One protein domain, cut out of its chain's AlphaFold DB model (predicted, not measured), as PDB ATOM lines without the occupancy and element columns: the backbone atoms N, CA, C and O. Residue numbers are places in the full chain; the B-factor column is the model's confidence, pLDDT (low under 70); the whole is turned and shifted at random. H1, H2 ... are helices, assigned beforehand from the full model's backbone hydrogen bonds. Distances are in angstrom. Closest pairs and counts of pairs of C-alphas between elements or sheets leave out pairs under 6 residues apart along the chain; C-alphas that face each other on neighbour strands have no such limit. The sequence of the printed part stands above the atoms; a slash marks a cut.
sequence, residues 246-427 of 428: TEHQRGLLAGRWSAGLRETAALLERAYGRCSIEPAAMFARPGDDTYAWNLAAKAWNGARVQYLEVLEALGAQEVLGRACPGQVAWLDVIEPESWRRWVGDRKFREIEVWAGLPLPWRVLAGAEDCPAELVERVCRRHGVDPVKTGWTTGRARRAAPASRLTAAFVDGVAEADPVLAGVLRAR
ATOM      1  N   THR A 246     190.687 116.345  33.357       95.12
ATOM      2  CA  THR A 246     190.694 116.145  34.810       95.12
ATOM      3  C   THR A 246     189.274 115.922  35.335       95.12
ATOM      4  O   THR A 246     188.297 116.339  34.711       95.12
ATOM      5  N   GLU A 247     189.136 115.306  36.509       94.88
ATOM      6  CA  GLU A 247     187.826 115.115  37.152       94.88
ATOM      7  C   GLU A 247     187.085 116.446  37.375       94.88
ATOM      8  O   GLU A 247     185.892 116.535  37.090       94.88
ATOM      9  N   HIS A 248     187.803 117.508  37.766       95.38
ATOM     10  CA  HIS A 248     187.237 118.862  37.885       95.38
ATOM     11  C   HIS A 248     186.687 119.374  36.554       95.38
ATOM     12  O   HIS A 248     185.554 119.838  36.481       95.38
ATOM     13  N   GLN A 249     187.453 119.244  35.466       95.19
ATOM     14  CA  GLN A 249     187.004 119.648  34.131       95.19
ATOM     15  C   GLN A 249     185.788 118.839  33.671       95.19
ATOM     16  O   GLN A 249     184.854 119.400  33.104       95.19
ATOM     17  N   ARG A 250     185.759 117.529  33.932       95.38
ATOM     18  CA  ARG A 250     184.591 116.685  33.643       95.38
ATOM     19  C   ARG A 250     183.346 117.174  34.381       95.38
ATOM     20  O   ARG A 250     182.290 117.301  33.760       95.38
ATOM     21  N   GLY A 251     183.496 117.509  35.661       94.81
ATOM     22  CA  GLY A 251     182.453 118.133  36.468       94.81
ATOM     23  C   GLY A 251     181.978 119.460  35.883       94.81
ATOM     24  O   GLY A 251     180.788 119.656  35.651       94.81
ATOM     25  N   LEU A 252     182.919 120.342  35.546       94.94
ATOM     26  CA  LEU A 252     182.638 121.647  34.950       94.94
ATOM     27  C   LEU A 252     181.904 121.526  33.606       94.94
ATOM     28  O   LEU A 252     180.980 122.288  33.331       94.94
ATOM     29  N   LEU A 253     182.269 120.546  32.775       93.81
ATOM     30  CA  LEU A 253     181.599 120.266  31.505       93.81
ATOM     31  C   LEU A 253     180.140 119.837  31.719       93.81
ATOM     32  O   LEU A 253     179.246 120.358  31.048       93.81
ATOM     33  N   ALA A 254     179.892 118.918  32.658       93.50
ATOM     34  CA  ALA A 254     178.543 118.484  33.015       93.50
ATOM     35  C   ALA A 254     177.714 119.640  33.602       93.50
ATOM     36  O   ALA A 254     176.572 119.852  33.190       93.50
ATOM     37  N   GLY A 255     178.310 120.441  34.490       93.75
ATOM     38  CA  GLY A 255     177.689 121.630  35.073       93.75
ATOM     39  C   GLY A 255     177.308 122.674  34.020       93.75
ATOM     40  O   GLY A 255     176.195 123.186  34.046       93.75
ATOM     41  N   ARG A 256     178.166 122.937  33.022       93.62
ATOM     42  CA  ARG A 256     177.857 123.876  31.923       93.62
ATOM     43  C   ARG A 256     176.650 123.434  31.097       93.62
ATOM     44  O   ARG A 256     175.800 124.261  30.769       93.62
ATOM     45  N   TRP A 257     176.545 122.143  30.784       92.12
ATOM     46  CA  TRP A 257     175.365 121.615  30.095       92.12
ATOM     47  C   TRP A 257     174.106 121.664  30.961       92.12
ATOM     48  O   TRP A 257     173.047 122.032  30.455       92.12
ATOM     49  N   SER A 258     174.219 121.357  32.254       92.31
ATOM     50  CA  SER A 258     173.108 121.471  33.205       92.31
ATOM     51  C   SER A 258     172.608 122.916  33.336       92.31
ATOM     52  O   SER A 258     171.408 123.173  33.234       92.31
ATOM     53  N   ALA A 259     173.516 123.889  33.448       91.75
ATOM     54  CA  ALA A 259     173.169 125.307  33.491       91.75
ATOM     55  C   ALA A 259     172.464 125.761  32.201       91.75
ATOM     56  O   ALA A 259     171.443 126.448  32.260       91.75
ATOM     57  N   GLY A 260     172.959 125.317  31.043       91.62
ATOM     58  CA  GLY A 260     172.307 125.558  29.757       91.62
ATOM     59  C   GLY A 260     170.904 124.947  29.675       91.62
ATOM     60  O   GLY A 260     169.971 125.596  29.199       91.62
ATOM     61  N   LEU A 261     170.715 123.736  30.213       92.75
ATOM     62  CA  LEU A 261     169.395 123.119  30.330       92.75
ATOM     63  C   LEU A 261     168.452 123.933  31.217       92.75
ATOM     64  O   LEU A 261     167.307 124.159  30.826       92.75
ATOM     65  N   ARG A 262     168.923 124.436  32.362       92.00
ATOM     66  CA  ARG A 262     168.125 125.315  33.232       92.00
ATOM     67  C   ARG A 262     167.697 126.602  32.525       92.00
ATOM     68  O   ARG A 262     166.543 127.001  32.669       92.00
ATOM     69  N   GLU A 263     168.566 127.215  31.715       91.50
ATOM     70  CA  GLU A 263     168.191 128.391  30.909       91.50
ATOM     71  C   GLU A 263     167.067 128.043  29.917       91.50
ATOM     72  O   GLU A 263     166.072 128.767  29.830       91.50
ATOM     73  N   THR A 264     167.156 126.897  29.231       93.88
ATOM     74  CA  THR A 264     166.088 126.442  28.320       93.88
ATOM     75  C   THR A 264     164.794 126.066  29.051       93.88
ATOM     76  O   THR A 264     163.707 126.342  28.547       93.88
ATOM     77  N   ALA A 265     164.883 125.504  30.259       94.44
ATOM     78  CA  ALA A 265     163.722 125.174  31.082       94.44
ATOM     79  C   ALA A 265     162.981 126.421  31.575       94.44
ATOM     80  O   ALA A 265     161.755 126.440  31.564       94.44
ATOM     81  N   ALA A 266     163.700 127.485  31.938       93.69
ATOM     82  CA  ALA A 266     163.079 128.755  32.309       93.69
ATOM     83  C   ALA A 266     162.316 129.395  31.129       93.69
ATOM     84  O   ALA A 266     161.265 130.010  31.319       93.69
ATOM     85  N   LEU A 267     162.817 129.237  29.897       94.69
ATOM     86  CA  LEU A 267     162.090 129.661  28.694       94.69
ATOM     87  C   LEU A 267     160.832 128.817  28.466       94.69
ATOM     88  O   LEU A 267     159.790 129.376  28.123       94.69
ATOM     89  N   LEU A 268     160.909 127.502  28.699       94.94
ATOM     90  CA  LEU A 268     159.751 126.610  28.634       94.94
ATOM     91  C   LEU A 268     158.682 126.983  29.655       94.94
ATOM     92  O   LEU A 268     157.532 127.137  29.268       94.94
ATOM     93  N   GLU A 269     159.047 127.175  30.921       95.62
ATOM     94  CA  GLU A 269     158.109 127.566  31.980       95.62
ATOM     95  C   GLU A 269     157.387 128.868  31.627       95.62
ATOM     96  O   GLU A 269     156.161 128.976  31.714       95.62
ATOM     97  N   ARG A 270     158.149 129.855  31.149       94.12
ATOM     98  CA  ARG A 270     157.598 131.131  30.707       94.12
ATOM     99  C   ARG A 270     156.637 130.973  29.530       94.12
ATOM    100  O   ARG A 270     155.601 131.636  29.517       94.12
ATOM    101  N   ALA A 271     157.004 130.182  28.523       92.88
ATOM    102  CA  ALA A 271     156.154 129.940  27.363       92.88
ATOM    103  C   ALA A 271     154.894 129.158  27.760       92.88
ATOM    104  O   ALA A 271     153.798 129.516  27.342       92.88
ATOM    105  N   TYR A 272     155.033 128.167  28.644       92.94
ATOM    106  CA  TYR A 272     153.927 127.386  29.188       92.94
ATOM    107  C   TYR A 272     152.901 128.280  29.885       92.94
ATOM    108  O   TYR A 272     151.719 128.199  29.586       92.94
ATOM    109  N   GLY A 273     153.343 129.209  30.741       92.69
ATOM    110  CA  GLY A 273     152.452 130.144  31.438       92.69
ATOM    111  C   GLY A 273     151.731 131.160  30.538       92.69
ATOM    112  O   GLY A 273     150.890 131.914  31.024       92.69
ATOM    113  N   ARG A 274     152.065 131.217  29.243       90.56
ATOM    114  CA  ARG A 274     151.432 132.090  28.239       90.56
ATOM    115  C   ARG A 274     150.500 131.344  27.294       90.56
ATOM    116  O   ARG A 274     149.845 131.989  26.482       90.56
ATOM    117  N   CYS A 275     150.469 130.023  27.389       89.12
ATOM    118  CA  CYS A 275     149.688 129.167  26.520       89.12
ATOM    119  C   CYS A 275     148.711 128.345  27.364       89.12
ATOM    120  O   CYS A 275     149.007 127.944  28.487       89.12
ATOM    121  N   SER A 276     147.549 128.039  26.808       87.75
ATOM    122  CA  SER A 276     146.567 127.147  27.426       87.75
ATOM    123  C   SER A 276     146.857 125.690  27.057       87.75
ATOM    124  O   SER A 276     146.013 125.010  26.471       87.75
ATOM    125  N   ILE A 277     148.073 125.224  27.362       85.88
ATOM    126  CA  ILE A 277     148.562 123.905  26.940       85.88
ATOM    127  C   ILE A 277     147.850 122.805  27.720       85.88
ATOM    128  O   ILE A 277     147.871 122.772  28.948       85.88
ATOM    129  N   GLU A 278     147.279 121.857  26.982       87.06
ATOM    130  CA  GLU A 278     146.818 120.577  27.504       87.06
ATOM    131  C   GLU A 278     147.897 119.513  27.227       87.06
ATOM    132  O   GLU A 278     148.048 119.108  26.071       87.06
ATOM    133  N   PRO A 279     148.670 119.053  28.234       85.19
ATOM    134  CA  PRO A 279     149.862 118.228  27.999       85.19
ATOM    135  C   PRO A 279     149.604 116.920  27.245       85.19
ATOM    136  O   PRO A 279     150.449 116.489  26.468       85.19
ATOM    137  N   ALA A 280     148.435 116.304  27.450       83.44
ATOM    138  CA  ALA A 280     148.049 115.052  26.796       83.44
ATOM    139  C   ALA A 280     147.656 115.225  25.320       83.44
ATOM    140  O   ALA A 280     147.571 114.241  24.589       83.44
ATOM    141  N   ALA A 281     147.402 116.461  24.887       80.00
ATOM    142  CA  ALA A 281     146.881 116.759  23.561       80.00
ATOM    143  C   ALA A 281     147.872 117.584  22.726       80.00
ATOM    144  O   ALA A 281     148.051 117.309  21.546       80.00
ATOM    145  N   MET A 282     148.566 118.546  23.348       87.00
ATOM    146  CA  MET A 282     149.558 119.417  22.708       87.00
ATOM    147  C   MET A 282     149.019 120.170  21.482       87.00
ATOM    148  O   MET A 282     149.727 120.367  20.493       87.00
ATOM    149  N   PHE A 283     147.782 120.664  21.585       84.94
ATOM    150  CA  PHE A 283     147.171 121.536  20.581       84.94
ATOM    151  C   PHE A 283     147.118 122.985  21.042       84.94
ATOM    152  O   PHE A 283     146.751 123.278  22.181       84.94
ATOM    153  N   ALA A 284     147.457 123.886  20.128       84.88
ATOM    154  CA  ALA A 284     147.339 125.317  20.328       84.88
ATOM    155  C   ALA A 284     145.877 125.769  20.303       84.88
ATOM    156  O   ALA A 284     145.078 125.322  19.477       84.88
ATOM    157  N   ARG A 285     145.549 126.734  21.157       85.62
ATOM    158  CA  ARG A 285     144.277 127.459  21.155       85.62
ATOM    159  C   ARG A 285     144.461 128.867  20.580       85.62
ATOM    160  O   ARG A 285     145.579 129.392  20.573       85.62
ATOM    161  N   PRO A 286     143.386 129.521  20.100       86.31
ATOM    162  CA  PRO A 286     143.458 130.920  19.695       86.31
ATOM    163  C   PRO A 286     144.043 131.794  20.814       86.31
ATOM    164  O   PRO A 286     143.518 131.816  21.924       86.31
ATOM    165  N   GLY A 287     145.125 132.516  20.511       85.94
ATOM    166  CA  GLY A 287     145.840 133.365  21.469       85.94
ATOM    167  C   GLY A 287     147.101 132.744  22.080       85.94
ATOM    168  O   GLY A 287     147.874 133.484  22.685       85.94
ATOM    169  N   ASP A 288     147.352 131.447  21.881       89.62
ATOM    170  CA  ASP A 288     148.581 130.805  22.354       89.62
ATOM    171  C   ASP A 288     149.814 131.284  21.572       89.62
ATOM    172  O   ASP A 288     149.817 131.373  20.340       89.62
ATOM    173  N   ASP A 289     150.909 131.526  22.294       89.75
ATOM    174  CA  ASP A 289     152.219 131.855  21.728       89.75
ATOM    175  C   ASP A 289     152.964 130.572  21.315       89.75
ATOM    176  O   ASP A 289     153.947 130.138  21.927       89.75
ATOM    177  N   THR A 290     152.459 129.929  20.259       89.44
ATOM    178  CA  THR A 290     153.016 128.677  19.715       89.44
ATOM    179  C   THR A 290     154.463 128.837  19.257       89.44
ATOM    180  O   THR A 290     155.248 127.889  19.323       89.44
ATOM    181  N   TYR A 291     154.835 130.049  18.833       88.75
ATOM    182  CA  TYR A 291     156.192 130.387  18.437       88.75
ATOM    183  C   TYR A 291     157.151 130.298  19.625       88.75
ATOM    184  O   TYR A 291     158.139 129.567  19.543       88.75
ATOM    185  N   ALA A 292     156.852 130.982  20.737       90.19
ATOM    186  CA  ALA A 292     157.697 130.939  21.927       90.19
ATOM    187  C   ALA A 292     157.813 129.517  22.494       90.19
ATOM    188  O   ALA A 292     158.918 129.082  22.827       90.19
ATOM    189  N   TRP A 293     156.702 128.766  22.543       93.44
ATOM    190  CA  TRP A 293     156.721 127.374  22.997       93.44
ATOM    191  C   TRP A 293     157.609 126.493  22.116       93.44
ATOM    192  O   TRP A 293     158.535 125.860  22.618       93.44
ATOM    193  N   ASN A 294     157.377 126.471  20.800       92.12
ATOM    194  CA  ASN A 294     158.120 125.590  19.899       92.12
ATOM    195  C   ASN A 294     159.601 125.986  19.788       92.12
ATOM    196  O   ASN A 294     160.460 125.113  19.646       92.12
ATOM    197  N   LEU A 295     159.927 127.277  19.917       90.62
ATOM    198  CA  LEU A 295     161.311 127.740  20.005       90.62
ATOM    199  C   LEU A 295     162.002 127.191  21.262       90.62
ATOM    200  O   LEU A 295     163.096 126.628  21.166       90.62
ATOM    201  N   ALA A 296     161.352 127.311  22.424       92.94
ATOM    202  CA  ALA A 296     161.863 126.799  23.691       92.94
ATOM    203  C   ALA A 296     161.956 125.263  23.694       92.94
ATOM    204  O   ALA A 296     162.973 124.718  24.120       92.94
ATOM    205  N   ALA A 297     160.961 124.559  23.144       93.06
ATOM    206  CA  ALA A 297     160.956 123.102  23.005       93.06
ATOM    207  C   ALA A 297     162.075 122.603  22.078       93.06
ATOM    208  O   ALA A 297     162.766 121.634  22.404       93.06
ATOM    209  N   LYS A 298     162.315 123.283  20.946       90.31
ATOM    210  CA  LYS A 298     163.457 122.992  20.064       90.31
ATOM    211  C   LYS A 298     164.778 123.186  20.810       90.31
ATOM    212  O   LYS A 298     165.641 122.309  20.742       90.31
ATOM    213  N   ALA A 299     164.930 124.306  21.519       91.56
ATOM    214  CA  ALA A 299     166.146 124.607  22.266       91.56
ATOM    215  C   ALA A 299     166.410 123.564  23.368       91.56
ATOM    216  O   ALA A 299     167.498 122.995  23.446       91.56
ATOM    217  N   TRP A 300     165.378 123.245  24.148       94.25
ATOM    218  CA  TRP A 300     165.401 122.217  25.181       94.25
ATOM    219  C   TRP A 300     165.819 120.855  24.633       94.25
ATOM    220  O   TRP A 300     166.806 120.282  25.087       94.25
ATOM    221  N   ASN A 301     165.107 120.338  23.628       92.06
ATOM    222  CA  ASN A 301     165.370 119.001  23.099       92.06
ATOM    223  C   ASN A 301     166.782 118.897  22.498       92.06
ATOM    224  O   ASN A 301     167.446 117.874  22.676       92.06
ATOM    225  N   GLY A 302     167.268 119.955  21.838       89.12
ATOM    226  CA  GLY A 302     168.639 120.015  21.327       89.12
ATOM    227  C   GLY A 302     169.690 119.996  22.441       89.12
ATOM    228  O   GLY A 302     170.583 119.147  22.424       89.12
ATOM    229  N   ALA A 303     169.556 120.874  23.441       90.94
ATOM    230  CA  ALA A 303     170.469 120.933  24.586       90.94
ATOM    231  C   ALA A 303     170.453 119.631  25.405       90.94
ATOM    232  O   ALA A 303     171.499 119.127  25.810       90.94
ATOM    233  N   ARG A 304     169.273 119.035  25.583       92.62
ATOM    234  CA  ARG A 304     169.065 117.792  26.328       92.62
ATOM    235  C   ARG A 304     169.764 116.604  25.693       92.62
ATOM    236  O   ARG A 304     170.418 115.846  26.400       92.62
ATOM    237  N   VAL A 305     169.652 116.438  24.376       89.44
ATOM    238  CA  VAL A 305     170.369 115.363  23.674       89.44
ATOM    239  C   VAL A 305     171.872 115.474  23.927       89.44
ATOM    240  O   VAL A 305     172.517 114.471  24.211       89.44
ATOM    241  N   GLN A 306     172.420 116.687  23.878       88.06
ATOM    242  CA  GLN A 306     173.844 116.907  24.112       88.06
ATOM    243  C   GLN A 306     174.252 116.682  25.576       88.06
ATOM    244  O   GLN A 306     175.295 116.088  25.828       88.06
ATOM    245  N   TYR A 307     173.420 117.089  26.536       91.38
ATOM    246  CA  TYR A 307     173.623 116.780  27.952       91.38
ATOM    247  C   TYR A 307     173.704 115.266  28.196       91.38
ATOM    248  O   TYR A 307     174.643 114.802  28.839       91.38
ATOM    249  N   LEU A 308     172.778 114.488  27.621       90.75
ATOM    250  CA  LEU A 308     172.802 113.026  27.715       90.75
ATOM    251  C   LEU A 308     174.073 112.434  27.091       90.75
ATOM    252  O   LEU A 308     174.731 111.613  27.719       90.75
ATOM    253  N   GLU A 309     174.457 112.890  25.893       89.00
ATOM    254  CA  GLU A 309     175.686 112.444  25.217       89.00
ATOM    255  C   GLU A 309     176.940 112.690  26.070       89.00
ATOM    256  O   GLU A 309     177.836 111.845  26.120       89.00
ATOM    257  N   VAL A 310     177.001 113.829  26.765       90.94
ATOM    258  CA  VAL A 310     178.118 114.176  27.653       90.94
ATOM    259  C   VAL A 310     178.144 113.269  28.871       90.94
ATOM    260  O   VAL A 310     179.195 112.717  29.181       90.94
ATOM    261  N   LEU A 311     177.009 113.066  29.543       91.62
ATOM    262  CA  LEU A 311     176.953 112.183  30.710       91.62
ATOM    263  C   LEU A 311     177.311 110.735  30.354       91.62
ATOM    264  O   LEU A 311     178.043 110.084  31.099       91.62
ATOM    265  N   GLU A 312     176.878 110.251  29.190       90.50
ATOM    266  CA  GLU A 312     177.261 108.936  28.669       90.50
ATOM    267  C   GLU A 312     178.758 108.836  28.381       90.50
ATOM    268  O   GLU A 312     179.388 107.829  28.708       90.50
ATOM    269  N   ALA A 313     179.346 109.864  27.766       90.50
ATOM    270  CA  ALA A 313     180.775 109.889  27.480       90.50
ATOM    271  C   ALA A 313     181.621 109.955  28.756       90.50
ATOM    272  O   ALA A 313     182.703 109.369  28.796       90.50
ATOM    273  N   LEU A 314     181.123 110.649  29.782       90.88
ATOM    274  CA  LEU A 314     181.754 110.772  31.093       90.88
ATOM    275  C   LEU A 314     181.606 109.515  31.957       90.88
ATOM    276  O   LEU A 314     182.372 109.355  32.900       90.88
ATOM    277  N   GLY A 315     180.642 108.640  31.660       88.81
ATOM    278  CA  GLY A 315     180.290 107.545  32.565       88.81
ATOM    279  C   GLY A 315     179.619 108.064  33.841       88.81
ATOM    280  O   GLY A 315     179.793 107.486  34.911       88.81
ATOM    281  N   ALA A 316     178.896 109.183  33.739       88.94
ATOM    282  CA  ALA A 316     178.248 109.883  34.844       88.94
ATOM    283  C   ALA A 316     176.741 109.563  34.916       88.94
ATOM    284  O   ALA A 316     175.919 110.435  35.191       88.94
ATOM    285  N   GLN A 317     176.354 108.309  34.654       85.88
ATOM    286  CA  GLN A 317     174.952 107.869  34.659       85.88
ATOM    287  C   GLN A 317     174.284 108.036  36.032       85.88
ATOM    288  O   GLN A 317     173.069 108.197  36.096       85.88
ATOM    289  N   GLU A 318     175.060 108.082  37.122       86.62
ATOM    290  CA  GLU A 318     174.547 108.407  38.460       86.62
ATOM    291  C   GLU A 318     173.819 109.765  38.483       86.62
ATOM    292  O   GLU A 318     172.832 109.930  39.199       86.62
ATOM    293  N   VAL A 319     174.239 110.717  37.641       86.31
ATOM    294  CA  VAL A 319     173.549 112.003  37.472       86.31
ATOM    295  C   VAL A 319     172.142 111.800  36.890       86.31
ATOM    296  O   VAL A 319     171.194 112.435  37.348       86.31
ATOM    297  N   LEU A 320     171.968 110.875  35.936       83.62
ATOM    298  CA  LEU A 320     170.663 110.549  35.336       83.62
ATOM    299  C   LEU A 320     169.736 109.795  36.290       83.62
ATOM    300  O   LEU A 320     168.521 109.965  36.223       83.62
ATOM    301  N   GLY A 321     170.297 109.015  37.217       80.31
ATOM    302  CA  GLY A 321     169.527 108.421  38.314       80.31
ATOM    303  C   GLY A 321     168.901 109.470  39.245       80.31
ATOM    304  O   GLY A 321     167.988 109.155  40.001       80.31
ATOM    305  N   ARG A 322     169.365 110.726  39.187       79.06
ATOM    306  CA  ARG A 322     168.876 111.830  40.026       79.06
ATOM    307  C   ARG A 322     168.053 112.847  39.239       79.06
ATOM    308  O   ARG A 322     167.009 113.279  39.712       79.06
ATOM    309  N   ALA A 323     168.505 113.211  38.042       80.56
ATOM    310  CA  ALA A 323     167.839 114.180  37.183       80.56
ATOM    311  C   ALA A 323     167.977 113.776  35.706       80.56
ATOM    312  O   ALA A 323     168.924 114.166  35.016       80.56
ATOM    313  N   CYS A 324     167.002 113.013  35.211       85.38
ATOM    314  CA  CYS A 324     166.847 112.669  33.799       85.38
ATOM    315  C   CYS A 324     165.608 113.379  33.236       85.38
ATOM    316  O   CYS A 324     164.565 112.752  33.033       85.38
ATOM    317  N   PRO A 325     165.672 114.700  32.989       84.06
ATOM    318  CA  PRO A 325     164.492 115.432  32.563       84.06
ATOM    319  C   PRO A 325     164.029 114.934  31.180       84.06
ATOM    320  O   PRO A 325     164.843 114.586  30.317       84.06
ATOM    321  N   GLY A 326     162.712 114.842  30.981       86.25
ATOM    322  CA  GLY A 326     162.094 114.269  29.778       86.25
ATOM    323  C   GLY A 326     162.283 115.112  28.509       86.25
ATOM    324  O   GLY A 326     162.755 116.251  28.553       86.25
ATOM    325  N   GLN A 327     161.932 114.545  27.352       91.19
ATOM    326  CA  GLN A 327     161.770 115.327  26.118       91.19
ATOM    327  C   GLN A 327     160.506 116.184  26.209       91.19
ATOM    328  O   GLN A 327     159.588 115.835  26.938       91.19
ATOM    329  N   VAL A 328     160.457 117.285  25.458       92.38
ATOM    330  CA  VAL A 328     159.297 118.190  25.416       92.38
ATOM    331  C   VAL A 328     158.591 118.065  24.076       92.38
ATOM    332  O   VAL A 328     159.233 118.145  23.023       92.38
ATOM    333  N   ALA A 329     157.271 117.894  24.115       89.69
ATOM    334  CA  ALA A 329     156.445 117.831  22.921       89.69
ATOM    335  C   ALA A 329     156.287 119.208  22.249       89.69
ATOM    336  O   ALA A 329     156.319 120.261  22.888       89.69
ATOM    337  N   TRP A 330     156.097 119.190  20.933       87.62
ATOM    338  CA  TRP A 330     155.804 120.386  20.146       87.62
ATOM    339  C   TRP A 330     154.316 120.714  20.264       87.62
ATOM    340  O   TRP A 330     153.506 119.808  20.438       87.62
ATOM    341  N   LEU A 331     153.971 121.997  20.200       83.94
ATOM    342  CA  LEU A 331     152.586 122.459  20.175       83.94
ATOM    343  C   LEU A 331     152.156 122.608  18.715       83.94
ATOM    344  O   LEU A 331     152.722 123.427  17.982       83.94
ATOM    345  N   ASP A 332     151.175 121.809  18.309       80.56
ATOM    346  CA  ASP A 332     150.664 121.771  16.942       80.56
ATOM    347  C   ASP A 332     149.344 122.548  16.812       80.56
ATOM    348  O   ASP A 332     148.608 122.754  17.775       80.56
ATOM    349  N   VAL A 333     149.049 123.012  15.596       67.75
ATOM    350  CA  VAL A 333     147.847 123.812  15.273       67.75
ATOM    351  C   VAL A 333     146.776 123.016  14.518       67.75
ATOM    352  O   VAL A 333     145.743 123.569  14.152       67.75
ATOM    353  N   ILE A 334     147.028 121.737  14.231       63.81
ATOM    354  CA  ILE A 334     146.130 120.878  13.447       63.81
ATOM    355  C   ILE A 334     145.319 119.995  14.392       63.81
ATOM    356  O   ILE A 334     145.869 119.445  15.340       63.81
ATOM    357  N   GLU A 335     144.027 119.820  14.106       63.44
ATOM    358  CA  GLU A 335     143.124 119.005  14.922       63.44
ATOM    359  C   GLU A 335     143.596 117.542  15.110       63.44
ATOM    360  O   GLU A 335     144.116 116.927  14.168       63.44
ATOM    361  N   PRO A 336     143.352 116.940  16.295       63.25
ATOM    362  CA  PRO A 336     143.879 115.629  16.684       63.25
ATOM    363  C   PRO A 336     143.577 114.476  15.724       63.25
ATOM    364  O   PRO A 336     144.438 113.630  15.485       63.25
ATOM    365  N   GLU A 337     142.368 114.414  15.170       64.75
ATOM    366  CA  GLU A 337     141.948 113.314  14.290       64.75
ATOM    367  C   GLU A 337     142.622 113.394  12.919       64.75
ATOM    368  O   GLU A 337     143.108 112.391  12.387       64.75
ATOM    369  N   SER A 338     142.725 114.611  12.386       63.66
ATOM    370  CA  SER A 338     143.454 114.913  11.156       63.66
ATOM    371  C   SER A 338     144.950 114.639  11.322       63.66
ATOM    372  O   SER A 338     145.576 114.055  10.435       63.66
ATOM    373  N   TRP A 339     145.512 114.973  12.486       63.56
ATOM    374  CA  TRP A 339     146.916 114.729  12.803       63.56
ATOM    375  C   TRP A 339     147.246 113.240  12.963       63.56
ATOM    376  O   TRP A 339     148.233 112.774  12.388       63.56
ATOM    377  N   ARG A 340     146.408 112.458  13.664       67.19
ATOM    378  CA  ARG A 340     146.590 110.996  13.787       67.19
ATOM    379  C   ARG A 340     146.585 110.307  12.425       67.19
ATOM    380  O   ARG A 340     147.426 109.444  12.183       67.19
ATOM    381  N   ARG A 341     145.693 110.720  11.516       66.69
ATOM    382  CA  ARG A 341     145.653 110.200  10.136       66.69
ATOM    383  C   ARG A 341     146.916 110.536   9.340       66.69
ATOM    384  O   ARG A 341     147.345 109.723   8.530       66.69
ATOM    385  N   TRP A 342     147.506 111.710   9.566       57.25
ATOM    386  CA  TRP A 342     148.666 112.193   8.808       57.25
ATOM    387  C   TRP A 342     150.015 111.686   9.318       57.25
ATOM    388  O   TRP A 342     150.907 111.406   8.520       57.25
ATOM    389  N   VAL A 343     150.196 111.603  10.636       60.19
ATOM    390  CA  VAL A 343     151.513 111.363  11.251       60.19
ATOM    391  C   VAL A 343     151.628 109.968  11.880       60.19
ATOM    392  O   VAL A 343     152.731 109.516  12.200       60.19
ATOM    393  N   GLY A 344     150.502 109.259  12.001       63.62
ATOM    394  CA  GLY A 344     150.405 107.934  12.607       63.62
ATOM    395  C   GLY A 344     150.559 107.942  14.133       63.62
ATOM    396  O   GLY A 344     150.899 108.952  14.754       63.62
ATOM    397  N   ASP A 345     150.352 106.778  14.752       68.88
ATOM    398  CA  ASP A 345     150.289 106.624  16.216       68.88
ATOM    399  C   ASP A 345     151.595 106.952  16.953       68.88
ATOM    400  O   ASP A 345     151.585 107.214  18.154       68.88
ATOM    401  N   ARG A 346     152.748 106.931  16.270       69.19
ATOM    402  CA  ARG A 346     154.055 107.052  16.935       69.19
ATOM    403  C   ARG A 346     154.253 108.406  17.619       69.19
ATOM    404  O   ARG A 346     154.703 108.428  18.759       69.19
ATOM    405  N   LYS A 347     153.932 109.521  16.949       71.06
ATOM    406  CA  LYS A 347     154.067 110.852  17.572       71.06
ATOM    407  C   LYS A 347     153.086 111.041  18.727       71.06
ATOM    408  O   LYS A 347     153.429 111.697  19.701       71.06
ATOM    409  N   PHE A 348     151.901 110.439  18.633       76.12
ATOM    410  CA  PHE A 348     150.908 110.500  19.701       76.12
ATOM    411  C   PHE A 348     151.423 109.808  20.971       76.12
ATOM    412  O   PHE A 348     151.361 110.383  22.050       76.12
ATOM    413  N   ARG A 349     152.069 108.642  20.833       84.50
ATOM    414  CA  ARG A 349     152.704 107.942  21.964       84.50
ATOM    415  C   ARG A 349     153.800 108.771  22.640       84.50
ATOM    416  O   ARG A 349     153.927 108.729  23.855       84.50
ATOM    417  N   GLU A 350     154.593 109.539  21.889       87.31
ATOM    418  CA  GLU A 350     155.615 110.423  22.481       87.31
ATOM    419  C   GLU A 350     154.995 111.612  23.244       87.31
ATOM    420  O   GLU A 350     155.533 112.014  24.277       87.31
ATOM    421  N   ILE A 351     153.840 112.128  22.800       89.19
ATOM    422  CA  ILE A 351     153.058 113.135  23.542       89.19
ATOM    423  C   ILE A 351     152.510 112.544  24.847       89.19
ATOM    424  O   ILE A 351     152.591 113.187  25.889       89.19
ATOM    425  N   GLU A 352     152.008 111.309  24.822       90.75
ATOM    426  CA  GLU A 352     151.537 110.634  26.036       90.75
ATOM    427  C   GLU A 352     152.671 110.419  27.050       90.75
ATOM    428  O   GLU A 352     152.477 110.618  28.250       90.75
ATOM    429  N   VAL A 353     153.877 110.077  26.578       93.25
ATOM    430  CA  VAL A 353     155.060 109.993  27.444       93.25
ATOM    431  C   VAL A 353     155.387 111.353  28.058       93.25
ATOM    432  O   VAL A 353     155.615 111.421  29.262       93.25
ATOM    433  N   TRP A 354     155.380 112.429  27.265       93.00
ATOM    434  CA  TRP A 354     155.560 113.797  27.766       93.00
ATOM    435  C   TRP A 354     154.542 114.140  28.861       93.00
ATOM    436  O   TRP A 354     154.930 114.573  29.943       93.00
ATOM    437  N   ALA A 355     153.258 113.891  28.606       93.25
ATOM    438  CA  ALA A 355     152.176 114.175  29.542       93.25
ATOM    439  C   ALA A 355     152.271 113.357  30.840       93.25
ATOM    440  O   ALA A 355     151.795 113.793  31.886       93.25
ATOM    441  N   GLY A 356     152.870 112.166  30.771       93.88
ATOM    442  CA  GLY A 356     153.071 111.272  31.908       93.88
ATOM    443  C   GLY A 356     154.303 111.578  32.766       93.88
ATOM    444  O   GLY A 356     154.537 110.848  33.732       93.88
ATOM    445  N   LEU A 357     155.101 112.597  32.426       94.94
ATOM    446  CA  LEU A 357     156.336 112.946  33.131       94.94
ATOM    447  C   LEU A 357     156.257 114.317  33.829       94.94
ATOM    448  O   LEU A 357     155.558 115.215  33.359       94.94
ATOM    449  N   PRO A 358     157.011 114.504  34.930       93.94
ATOM    450  CA  PRO A 358     157.224 115.809  35.552       93.94
ATOM    451  C   PRO A 358     157.705 116.875  34.564       93.94
ATOM    452  O   PRO A 358     158.515 116.600  33.670       93.94
ATOM    453  N   LEU A 359     157.261 118.116  34.766       93.62
ATOM    454  CA  LEU A 359     157.642 119.228  33.895       93.62
ATOM    455  C   LEU A 359     159.141 119.543  34.061       93.62
ATOM    456  O   LEU A 359     159.615 119.658  35.196       93.62
ATOM    457  N   PRO A 360     159.907 119.752  32.974       93.56
ATOM    458  CA  PRO A 360     161.363 119.830  33.058       93.56
ATOM    459  C   PRO A 360     161.907 120.928  33.972       93.56
ATOM    460  O   PRO A 360     162.916 120.722  34.643       93.56
ATOM    461  N   TRP A 361     161.241 122.084  34.034       93.31
ATOM    462  CA  TRP A 361     161.642 123.176  34.925       93.31
ATOM    463  C   TRP A 361     161.406 122.852  36.400       93.31
ATOM    464  O   TRP A 361     162.197 123.275  37.235       93.31
ATOM    465  N   ARG A 362     160.391 122.043  36.728       92.12
ATOM    466  CA  ARG A 362     160.165 121.572  38.102       92.12
ATOM    467  C   ARG A 362     161.220 120.551  38.510       92.12
ATOM    468  O   ARG A 362     161.749 120.645  39.613       92.12
ATOM    469  N   VAL A 363     161.591 119.652  37.596       90.38
ATOM    470  CA  VAL A 363     162.683 118.686  37.805       90.38
ATOM    471  C   VAL A 363     164.009 119.398  38.044       90.38
ATOM    472  O   VAL A 363     164.681 119.153  39.041       90.38
ATOM    473  N   LEU A 364     164.387 120.320  37.157       89.00
ATOM    474  CA  LEU A 364     165.669 121.018  37.268       89.00
ATOM    475  C   LEU A 364     165.724 122.039  38.414       89.00
ATOM    476  O   LEU A 364     166.816 122.395  38.853       89.00
ATOM    477  N   ALA A 365     164.573 122.499  38.907       85.12
ATOM    478  CA  ALA A 365     164.486 123.276  40.140       85.12
ATOM    479  C   ALA A 365     164.589 122.405  41.409       85.12
ATOM    480  O   ALA A 365     164.610 122.951  42.509       85.12
ATOM    481  N   GLY A 366     164.626 121.072  41.277       82.06
ATOM    482  CA  GLY A 366     164.591 120.137  42.405       82.06
ATOM    483  C   GLY A 366     163.225 120.049  43.093       82.06
ATOM    484  O   GLY A 366     163.137 119.561  44.215       82.06
ATOM    485  N   ALA A 367     162.161 120.541  42.450       88.00
ATOM    486  CA  ALA A 367     160.803 120.522  42.988       88.00
ATOM    487  C   ALA A 367     160.076 119.188  42.736       88.00
ATOM    488  O   ALA A 367     159.103 118.890  43.425       88.00
ATOM    489  N   GLU A 368     160.515 118.407  41.744       90.06
ATOM    490  CA  GLU A 368     159.989 117.072  41.433       90.06
ATOM    491  C   GLU A 368     161.130 116.116  41.061       90.06
ATOM    492  O   GLU A 368     162.054 116.494  40.342       90.06
ATOM    493  N   ASP A 369     161.042 114.861  41.505       88.12
ATOM    494  CA  ASP A 369     162.004 113.820  41.138       88.12
ATOM    495  C   ASP A 369     161.637 113.226  39.764       88.12
ATOM    496  O   ASP A 369     160.515 112.766  39.543       88.12
ATOM    497  N   CYS A 370     162.600 113.185  38.838       90.81
ATOM    498  CA  CYS A 370     162.451 112.504  37.548       90.81
ATOM    499  C   CYS A 370     163.694 111.656  37.244       90.81
ATOM    500  O   CYS A 370     164.567 112.071  36.474       90.81
ATOM    501  N   PRO A 371     163.818 110.488  37.899       90.50
ATOM    502  CA  PRO A 371     164.923 109.573  37.659       90.50
ATOM    503  C   PRO A 371     164.734 108.835  36.325       90.50
ATOM    504  O   PRO A 371     163.608 108.693  35.832       90.50
ATOM    505  N   ALA A 372     165.823 108.337  35.737       90.19
ATOM    506  CA  ALA A 372     165.780 107.611  34.464       90.19
ATOM    507  C   ALA A 372     164.771 106.443  34.480       90.19
ATOM    508  O   ALA A 372     164.041 106.244  33.512       90.19
ATOM    509  N   GLU A 373     164.633 105.736  35.603       91.81
ATOM    510  CA  GLU A 373     163.700 104.618  35.775       91.81
ATOM    511  C   GLU A 373     162.228 105.045  35.657       91.81
ATOM    512  O   GLU A 373     161.390 104.271  35.182       91.81
ATOM    513  N   LEU A 374     161.889 106.274  36.075       94.38
ATOM    514  CA  LEU A 374     160.553 106.834  35.858       94.38
ATOM    515  C   LEU A 374     160.312 107.043  34.363       94.38
ATOM    516  O   LEU A 374     159.274 106.612  33.859       94.38
ATOM    517  N   VAL A 375     161.279 107.639  33.662       93.81
ATOM    518  CA  VAL A 375     161.198 107.867  32.214       93.81
ATOM    519  C   VAL A 375     161.022 106.546  31.470       93.81
ATOM    520  O   VAL A 375     160.085 106.405  30.690       93.81
ATOM    521  N   GLU A 376     161.840 105.535  31.769       93.75
ATOM    522  CA  GLU A 376     161.725 104.215  31.144       93.75
ATOM    523  C   GLU A 376     160.363 103.565  31.380       93.75
ATOM    524  O   GLU A 376     159.771 102.999  30.457       93.75
ATOM    525  N   ARG A 377     159.851 103.635  32.614       96.06
ATOM    526  CA  ARG A 377     158.549 103.068  32.974       96.06
ATOM    527  C   ARG A 377     157.414 103.744  32.208       96.06
ATOM    528  O   ARG A 377     156.525 103.042  31.724       96.06
ATOM    529  N   VAL A 378     157.438 105.071  32.087       95.94
ATOM    530  CA  VAL A 378     156.429 105.818  31.322       95.94
ATOM    531  C   VAL A 378     156.557 105.507  29.828       95.94
ATOM    532  O   VAL A 378     155.559 105.151  29.208       95.94
ATOM    533  N   CYS A 379     157.765 105.505  29.254       94.69
ATOM    534  CA  CYS A 379     157.976 105.115  27.856       94.69
ATOM    535  C   CYS A 379     157.418 103.716  27.547       94.69
ATOM    536  O   CYS A 379     156.642 103.557  26.603       94.69
ATOM    537  N   ARG A 380     157.743 102.711  28.373       95.12
ATOM    538  CA  ARG A 380     157.262 101.331  28.192       95.12
ATOM    539  C   ARG A 380     155.738 101.232  28.264       95.12
ATOM    540  O   ARG A 380     155.158 100.499  27.469       95.12
ATOM    541  N   ARG A 381     155.087 101.994  29.155       95.81
ATOM    542  CA  ARG A 381     153.616 102.044  29.268       95.81
ATOM    543  C   ARG A 381     152.945 102.449  27.951       95.81
ATOM    544  O   ARG A 381     151.900 101.902  27.625       95.81
ATOM    545  N   HIS A 382     153.568 103.346  27.189       93.25
ATOM    546  CA  HIS A 382     153.053 103.843  25.907       93.25
ATOM    547  C   HIS A 382     153.676 103.139  24.686       93.25
ATOM    548  O   HIS A 382     153.506 103.565  23.543       93.25
ATOM    549  N   GLY A 383     154.411 102.038  24.894       92.12
ATOM    550  CA  GLY A 383     155.058 101.285  23.816       92.12
ATOM    551  C   GLY A 383     156.159 102.066  23.088       92.12
ATOM    552  O   GLY A 383     156.400 101.828  21.904       92.12
ATOM    553  N   VAL A 384     156.801 103.012  23.775       91.56
ATOM    554  CA  VAL A 384     157.957 103.776  23.292       91.56
ATOM    555  C   VAL A 384     159.233 103.134  23.840       91.56
ATOM    556  O   VAL A 384     159.344 102.875  25.035       91.56
ATOM    557  N   ASP A 385     160.211 102.872  22.972       90.75
ATOM    558  CA  ASP A 385     161.534 102.364  23.362       90.75
ATOM    559  C   ASP A 385     162.418 103.545  23.807       90.75
ATOM    560  O   ASP A 385     162.883 104.286  22.936       90.75
ATOM    561  N   PRO A 386     162.657 103.745  25.121       89.94
ATOM    562  CA  PRO A 386     163.265 104.970  25.645       89.94
ATOM    563  C   PRO A 386     164.692 105.207  25.136       89.94
ATOM    564  O   PRO A 386     165.128 106.354  25.039       89.94
ATOM    565  N   VAL A 387     165.408 104.144  24.766       87.81
ATOM    566  CA  VAL A 387     166.768 104.232  24.227       87.81
ATOM    567  C   VAL A 387     166.713 104.599  22.747       87.81
ATOM    568  O   VAL A 387     167.340 105.565  22.311       87.81
ATOM    569  N   LYS A 388     165.910 103.882  21.948       85.06
ATOM    570  CA  LYS A 388     165.826 104.143  20.497       85.06
ATOM    571  C   LYS A 388     165.242 105.512  20.164       85.06
ATOM    572  O   LYS A 388     165.583 106.067  19.119       85.06
ATOM    573  N   THR A 389     164.358 106.044  21.006       85.44
ATOM    574  CA  THR A 389     163.751 107.371  20.816       85.44
ATOM    575  C   THR A 389     164.471 108.482  21.590       85.44
ATOM    576  O   THR A 389     164.111 109.650  21.456       85.44
ATOM    577  N   GLY A 390     165.541 108.161  22.332       86.94
ATOM    578  CA  GLY A 390     166.406 109.146  22.992       86.94
ATOM    579  C   GLY A 390     165.783 109.809  24.225       86.94
ATOM    580  O   GLY A 390     166.086 110.965  24.534       86.94
ATOM    581  N   TRP A 391     164.880 109.110  24.912       90.12
ATOM    582  CA  TRP A 391     164.305 109.538  26.190       90.12
ATOM    583  C   TRP A 391     165.227 109.276  27.376       90.12
ATOM    584  O   TRP A 391     165.160 110.033  28.331       90.12
ATOM    585  N   THR A 392     166.114 108.288  27.342       87.19
ATOM    586  CA  THR A 392     167.073 108.074  28.447       87.19
ATOM    587  C   THR A 392     168.527 108.064  28.012       87.19
ATOM    588  O   THR A 392     169.416 108.071  28.859       87.19
ATOM    589  N   THR A 393     168.777 108.110  26.706       82.88
ATOM    590  CA  THR A 393     170.123 108.046  26.137       82.88
ATOM    591  C   THR A 393     170.368 109.154  25.125       82.88
ATOM    592  O   THR A 393     169.450 109.631  24.446       82.88
ATOM    593  N   GLY A 394     171.631 109.550  25.012       75.12
ATOM    594  CA  GLY A 394     172.121 110.399  23.939       75.12
ATOM    595  C   GLY A 394     172.219 109.628  22.620       75.12
ATOM    596  O   GLY A 394     171.810 108.472  22.505       75.12
ATOM    597  N   ARG A 395     172.788 110.254  21.583       67.94
ATOM    598  CA  ARG A 395     173.120 109.554  20.324       67.94
ATOM    599  C   ARG A 395     174.522 108.934  20.360       67.94
ATOM    600  O   ARG A 395     175.037 108.524  19.311       67.94
ATOM    601  N   ALA A 396     175.174 108.892  21.525       60.47
ATOM    602  CA  ALA A 396     176.541 108.410  21.639       60.47
ATOM    603  C   ALA A 396     176.599 106.903  21.349       60.47
ATOM    604  O   ALA A 396     175.954 106.079  21.986       60.47
ATOM    605  N   ARG A 397     177.416 106.513  20.364       58.22
ATOM    606  CA  ARG A 397     177.558 105.108  19.939       58.22
ATOM    607  C   ARG A 397     178.325 104.226  20.932       58.22
ATOM    608  O   ARG A 397     178.338 103.011  20.759       58.22
ATOM    609  N   ARG A 398     179.034 104.824  21.896       63.28
ATOM    610  CA  ARG A 398     179.902 104.135  22.864       63.28
ATOM    611  C   ARG A 398     179.874 104.877  24.199       63.28
ATOM    612  O   ARG A 398     180.653 105.809  24.387       63.28
ATOM    613  N   ALA A 399     178.991 104.457  25.099       69.88
ATOM    614  CA  ALA A 399     178.997 104.935  26.476       69.88
ATOM    615  C   ALA A 399     180.309 104.540  27.176       69.88
ATOM    616  O   ALA A 399     180.886 103.476  26.906       69.88
ATOM    617  N   ALA A 400     180.800 105.402  28.062       78.38
ATOM    618  CA  ALA A 400     181.818 105.003  29.017       78.38
ATOM    619  C   ALA A 400     181.188 104.097  30.094       78.38
ATOM    620  O   ALA A 400     179.992 104.225  30.381       78.38
ATOM    621  N   PRO A 401     181.970 103.167  30.677       78.50
ATOM    622  CA  PRO A 401     181.537 102.429  31.855       78.50
ATOM    623  C   PRO A 401     181.088 103.401  32.944       78.50
ATOM    624  O   PRO A 401     181.679 104.472  33.085       78.50
ATOM    625  N   ALA A 402     180.064 103.015  33.703       80.62
ATOM    626  CA  ALA A 402     179.619 103.807  34.837       80.62
ATOM    627  C   ALA A 402     180.785 104.024  35.810       80.62
ATOM    628  O   ALA A 402     181.510 103.088  36.158       80.62
ATOM    629  N   SER A 403     180.963 105.271  36.225       77.88
ATOM    630  CA  SER A 403     181.992 105.705  37.160       77.88
ATOM    631  C   SER A 403     181.330 106.398  38.341       77.88
ATOM    632  O   SER A 403     180.322 107.089  38.188       77.88
ATOM    633  N   ARG A 404     181.879 106.183  39.538       83.06
ATOM    634  CA  ARG A 404     181.402 106.870  40.737       83.06
ATOM    635  C   ARG A 404     181.825 108.333  40.673       83.06
ATOM    636  O   ARG A 404     182.979 108.623  40.361       83.06
ATOM    637  N   LEU A 405     180.910 109.236  41.013       88.75
ATOM    638  CA  LEU A 405     181.208 110.665  41.043       88.75
ATOM    639  C   LEU A 405     182.220 110.969  42.159       88.75
ATOM    640  O   LEU A 405     182.010 110.623  43.322       88.75
ATOM    641  N   THR A 406     183.338 111.599  41.800       92.38
ATOM    642  CA  THR A 406     184.373 112.035  42.750       92.38
ATOM    643  C   THR A 406     184.018 113.396  43.361       92.38
ATOM    644  O   THR A 406     183.233 114.152  42.791       92.38
ATOM    645  N   ALA A 407     184.623 113.758  44.498       93.44
ATOM    646  CA  ALA A 407     184.443 115.094  45.080       93.44
ATOM    647  C   ALA A 407     184.879 116.206  44.104       93.44
ATOM    648  O   ALA A 407     184.130 117.151  43.879       93.44
ATOM    649  N   ALA A 408     186.023 116.024  43.428       95.75
ATOM    650  CA  ALA A 408     186.519 116.953  42.412       95.75
ATOM    651  C   ALA A 408     185.539 117.130  41.239       95.75
ATOM    652  O   ALA A 408     185.376 118.236  40.729       95.75
ATOM    653  N   PHE A 409     184.852 116.059  40.824       95.31
ATOM    654  CA  PHE A 409     183.783 116.162  39.835       95.31
ATOM    655  C   PHE A 409     182.637 117.044  40.345       95.31
ATOM    656  O   PHE A 409     182.191 117.950  39.644       95.31
ATOM    657  N   VAL A 410     182.158 116.812  41.570       94.88
ATOM    658  CA  VAL A 410     181.047 117.585  42.150       94.88
ATOM    659  C   VAL A 410     181.423 119.058  42.341       94.88
ATOM    660  O   VAL A 410     180.588 119.932  42.109       94.88
ATOM    661  N   ASP A 411     182.670 119.353  42.699       96.06
ATOM    662  CA  ASP A 411     183.163 120.727  42.823       96.06
ATOM    663  C   ASP A 411     183.241 121.439  41.469       96.06
ATOM    664  O   ASP A 411     182.794 122.582  41.352       96.06
ATOM    665  N   GLY A 412     183.681 120.742  40.417       95.69
ATOM    666  CA  GLY A 412     183.595 121.245  39.046       95.69
ATOM    667  C   GLY A 412     182.154 121.524  38.612       95.69
ATOM    668  O   GLY A 412     181.879 122.559  38.006       95.69
ATOM    669  N   VAL A 413     181.207 120.643  38.965       95.31
ATOM    670  CA  VAL A 413     179.776 120.898  38.729       95.31
ATOM    671  C   VAL A 413     179.330 122.154  39.474       95.31
ATOM    672  O   VAL A 413     178.645 122.976  38.878       95.31
ATOM    673  N   ALA A 414     179.732 122.340  40.733       96.12
ATOM    674  CA  ALA A 414     179.311 123.473  41.558       96.12
ATOM    675  C   ALA A 414     179.747 124.835  40.999       96.12
ATOM    676  O   ALA A 414     179.034 125.817  41.191       96.12
ATOM    677  N   GLU A 415     180.878 124.893  40.294       95.12
ATOM    678  CA  GLU A 415     181.375 126.113  39.648       95.12
ATOM    679  C   GLU A 415     180.440 126.601  38.526       95.12
ATOM    680  O   GLU A 415     180.190 127.799  38.403       95.12
ATOM    681  N   ALA A 416     179.891 125.685  37.720       92.19
ATOM    682  CA  ALA A 416     178.997 126.036  36.612       92.19
ATOM    683  C   ALA A 416     177.501 125.931  36.957       92.19
ATOM    684  O   ALA A 416     176.687 126.688  36.428       92.19
ATOM    685  N   ASP A 417     177.123 124.997  37.827       93.31
ATOM    686  CA  ASP A 417     175.748 124.748  38.250       93.31
ATOM    687  C   ASP A 417     175.662 124.362  39.742       93.31
ATOM    688  O   ASP A 417     175.633 123.176  40.098       93.31
ATOM    689  N   PRO A 418     175.549 125.363  40.637       92.94
ATOM    690  CA  PRO A 418     175.388 125.128  42.070       92.94
ATOM    691  C   PRO A 418     174.138 124.314  42.435       92.94
ATOM    692  O   PRO A 418     174.135 123.635  43.461       92.94
ATOM    693  N   VAL A 419     173.079 124.369  41.615       90.06
ATOM    694  CA  VAL A 419     171.822 123.655  41.886       90.06
ATOM    695  C   VAL A 419     172.029 122.161  41.680       90.06
ATOM    696  O   VAL A 419     171.731 121.376  42.582       90.06
ATOM    697  N   LEU A 420     172.618 121.765  40.546       89.88
ATOM    698  CA  LEU A 420     172.942 120.359  40.304       89.88
ATOM    699  C   LEU A 420     173.922 119.831  41.359       89.88
ATOM    700  O   LEU A 420     173.711 118.746  41.892       89.88
ATOM    701  N   ALA A 421     174.949 120.603  41.723       92.12
ATOM    702  CA  ALA A 421     175.874 120.198  42.781       92.12
ATOM    703  C   ALA A 421     175.166 119.960  44.126       92.12
ATOM    704  O   ALA A 421     175.495 119.004  44.825       92.12
ATOM    705  N   GLY A 422     174.165 120.776  44.472       89.56
ATOM    706  CA  GLY A 422     173.310 120.549  45.639       89.56
ATOM    707  C   GLY A 422     172.590 119.197  45.587       89.56
ATOM    708  O   GLY A 422     172.660 118.430  46.545       89.56
ATOM    709  N   VAL A 423     171.986 118.857  44.444       85.38
ATOM    710  CA  VAL A 423     171.332 117.550  44.210       85.38
ATOM    711  C   VAL A 423     172.332 116.388  44.294       85.38
ATOM    712  O   VAL A 423     172.009 115.309  44.802       85.38
ATOM    713  N   LEU A 424     173.565 116.589  43.823       87.81
ATOM    714  CA  LEU A 424     174.624 115.583  43.897       87.81
ATOM    715  C   LEU A 424     175.142 115.374  45.334       87.81
ATOM    716  O   LEU A 424     175.419 114.238  45.714       87.81
ATOM    717  N   ARG A 425     175.202 116.428  46.156       88.56
ATOM    718  CA  ARG A 425     175.664 116.359  47.557       88.56
ATOM    719  C   ARG A 425     174.597 115.857  48.531       88.56
ATOM    720  O   ARG A 425     174.925 115.162  49.479       88.56
ATOM    721  N   ALA A 426     173.323 116.173  48.305       76.19
ATOM    722  CA  ALA A 426     172.241 115.878  49.254       76.19
ATOM    723  C   ALA A 426     171.930 114.377  49.451       76.19
ATOM    724  O   ALA A 426     171.104 114.033  50.295       76.19
ATOM    725  N   ARG A 427     172.537 113.483  48.660       58.66
ATOM    726  CA  ARG A 427     172.335 112.023  48.740       58.66
ATOM    727  C   ARG A 427     173.643 111.218  48.611       58.66
ATOM    728  O   ARG A 427     173.600 110.053  48.223       58.66
TER     729      ARG A 427
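This is residues 246 to 427 of the 428 residues of an uncharacterized protein of Streptomyces sp. CB03911 (UniProt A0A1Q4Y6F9). A long helical hairpin, H1 and H2, runs along the longest axis, with a second, short helical hairpin, H8 and H9, packed through H8 on the first half of H1. H6 packs on H1 farther along; H5 and H7 lie off to one side, apart from the long hairpin, and H4 lies at the end far from H8, while the unnamed residues 321 to 335 pass through the middle. The printed part has 182 residues with nine named helices, H1 to H9 in order along the chain, and no named strand; its class is all helix. It is compact, with a radius of gyration of the C-alphas of 16.8 A, yet elongated, spanning 52 by 31 by 24 A.

H1, residues 247 to 272, is the hub, touching three other helices. It forms a helical hairpin with H2, residues 290 to 314, at a shallow tilt of 18 degrees, opposite ways; their closest C-alphas, those of Ala 271 and Trp 293, are 5.1 A apart. With residues 247 to 259 alone, H1 touches H8, residues 407 to 416, at a steep tilt of 41 degrees, the same way; the closest C-alphas, of Gly 251 and Phe 409, are 4.1 A apart. H8 and H9, residues 418 to 425, form a helical hairpin at a shallow tilt of 20 degrees, the closest C-alphas being those of Ala 414 and Ala 421, 4.9 A apart. With residues 262 to 269 alone, H1 touches H6, residues 360 to 364; the closest C-alphas, of Ala 265 and Trp 361, are 4.8 A apart. H2 and H3, residues 317 to 320, touch only at the corner, and only just, with 3 pairs of C-alphas within 8 A; the closest, of Leu 311 and Gln 317, are 6.2 A apart. H5, residues 345 to 355, and H7, residues 372 to 381, only just touch, with 3 pairs within 8 A; the closest C-alphas, of Val 353 and Cys 379, are 5.7 A apart. H4, residues 336 to 343, is close to H5 but not clearly touching, with the C-alphas of Arg 340 and Phe 348 closest at 7.3 A. Every O i to N i+4 pair is within hydrogen-bond range in H1, H2, H4, H5, H6, H7 and H9; H8 has 5 of 6, and H3 is too short for such a pair.

H1 is 36.9 A long, from C-alpha 247 at (187.826, 115.115, 37.152). H2 is 35.7 A, H5 15.4 A, H8 14.9 A and H7 14.4 A. H4 and H9 are 10.3 A each, H6 6.1 A and H3 5.1 A; H9 ends with C-alpha 425 at (175.664, 116.359, 47.557).

The two C-alphas farthest apart, of Ser 338 and Ala 408, are 53.3 A apart. The printed part has no cut. The links H1 to H2, H3 to H4 and H7 to H8 are long. The mean pLDDT of the printed part is 87.0; residues 333 to 346, 395 to 399 and 427 are under 70.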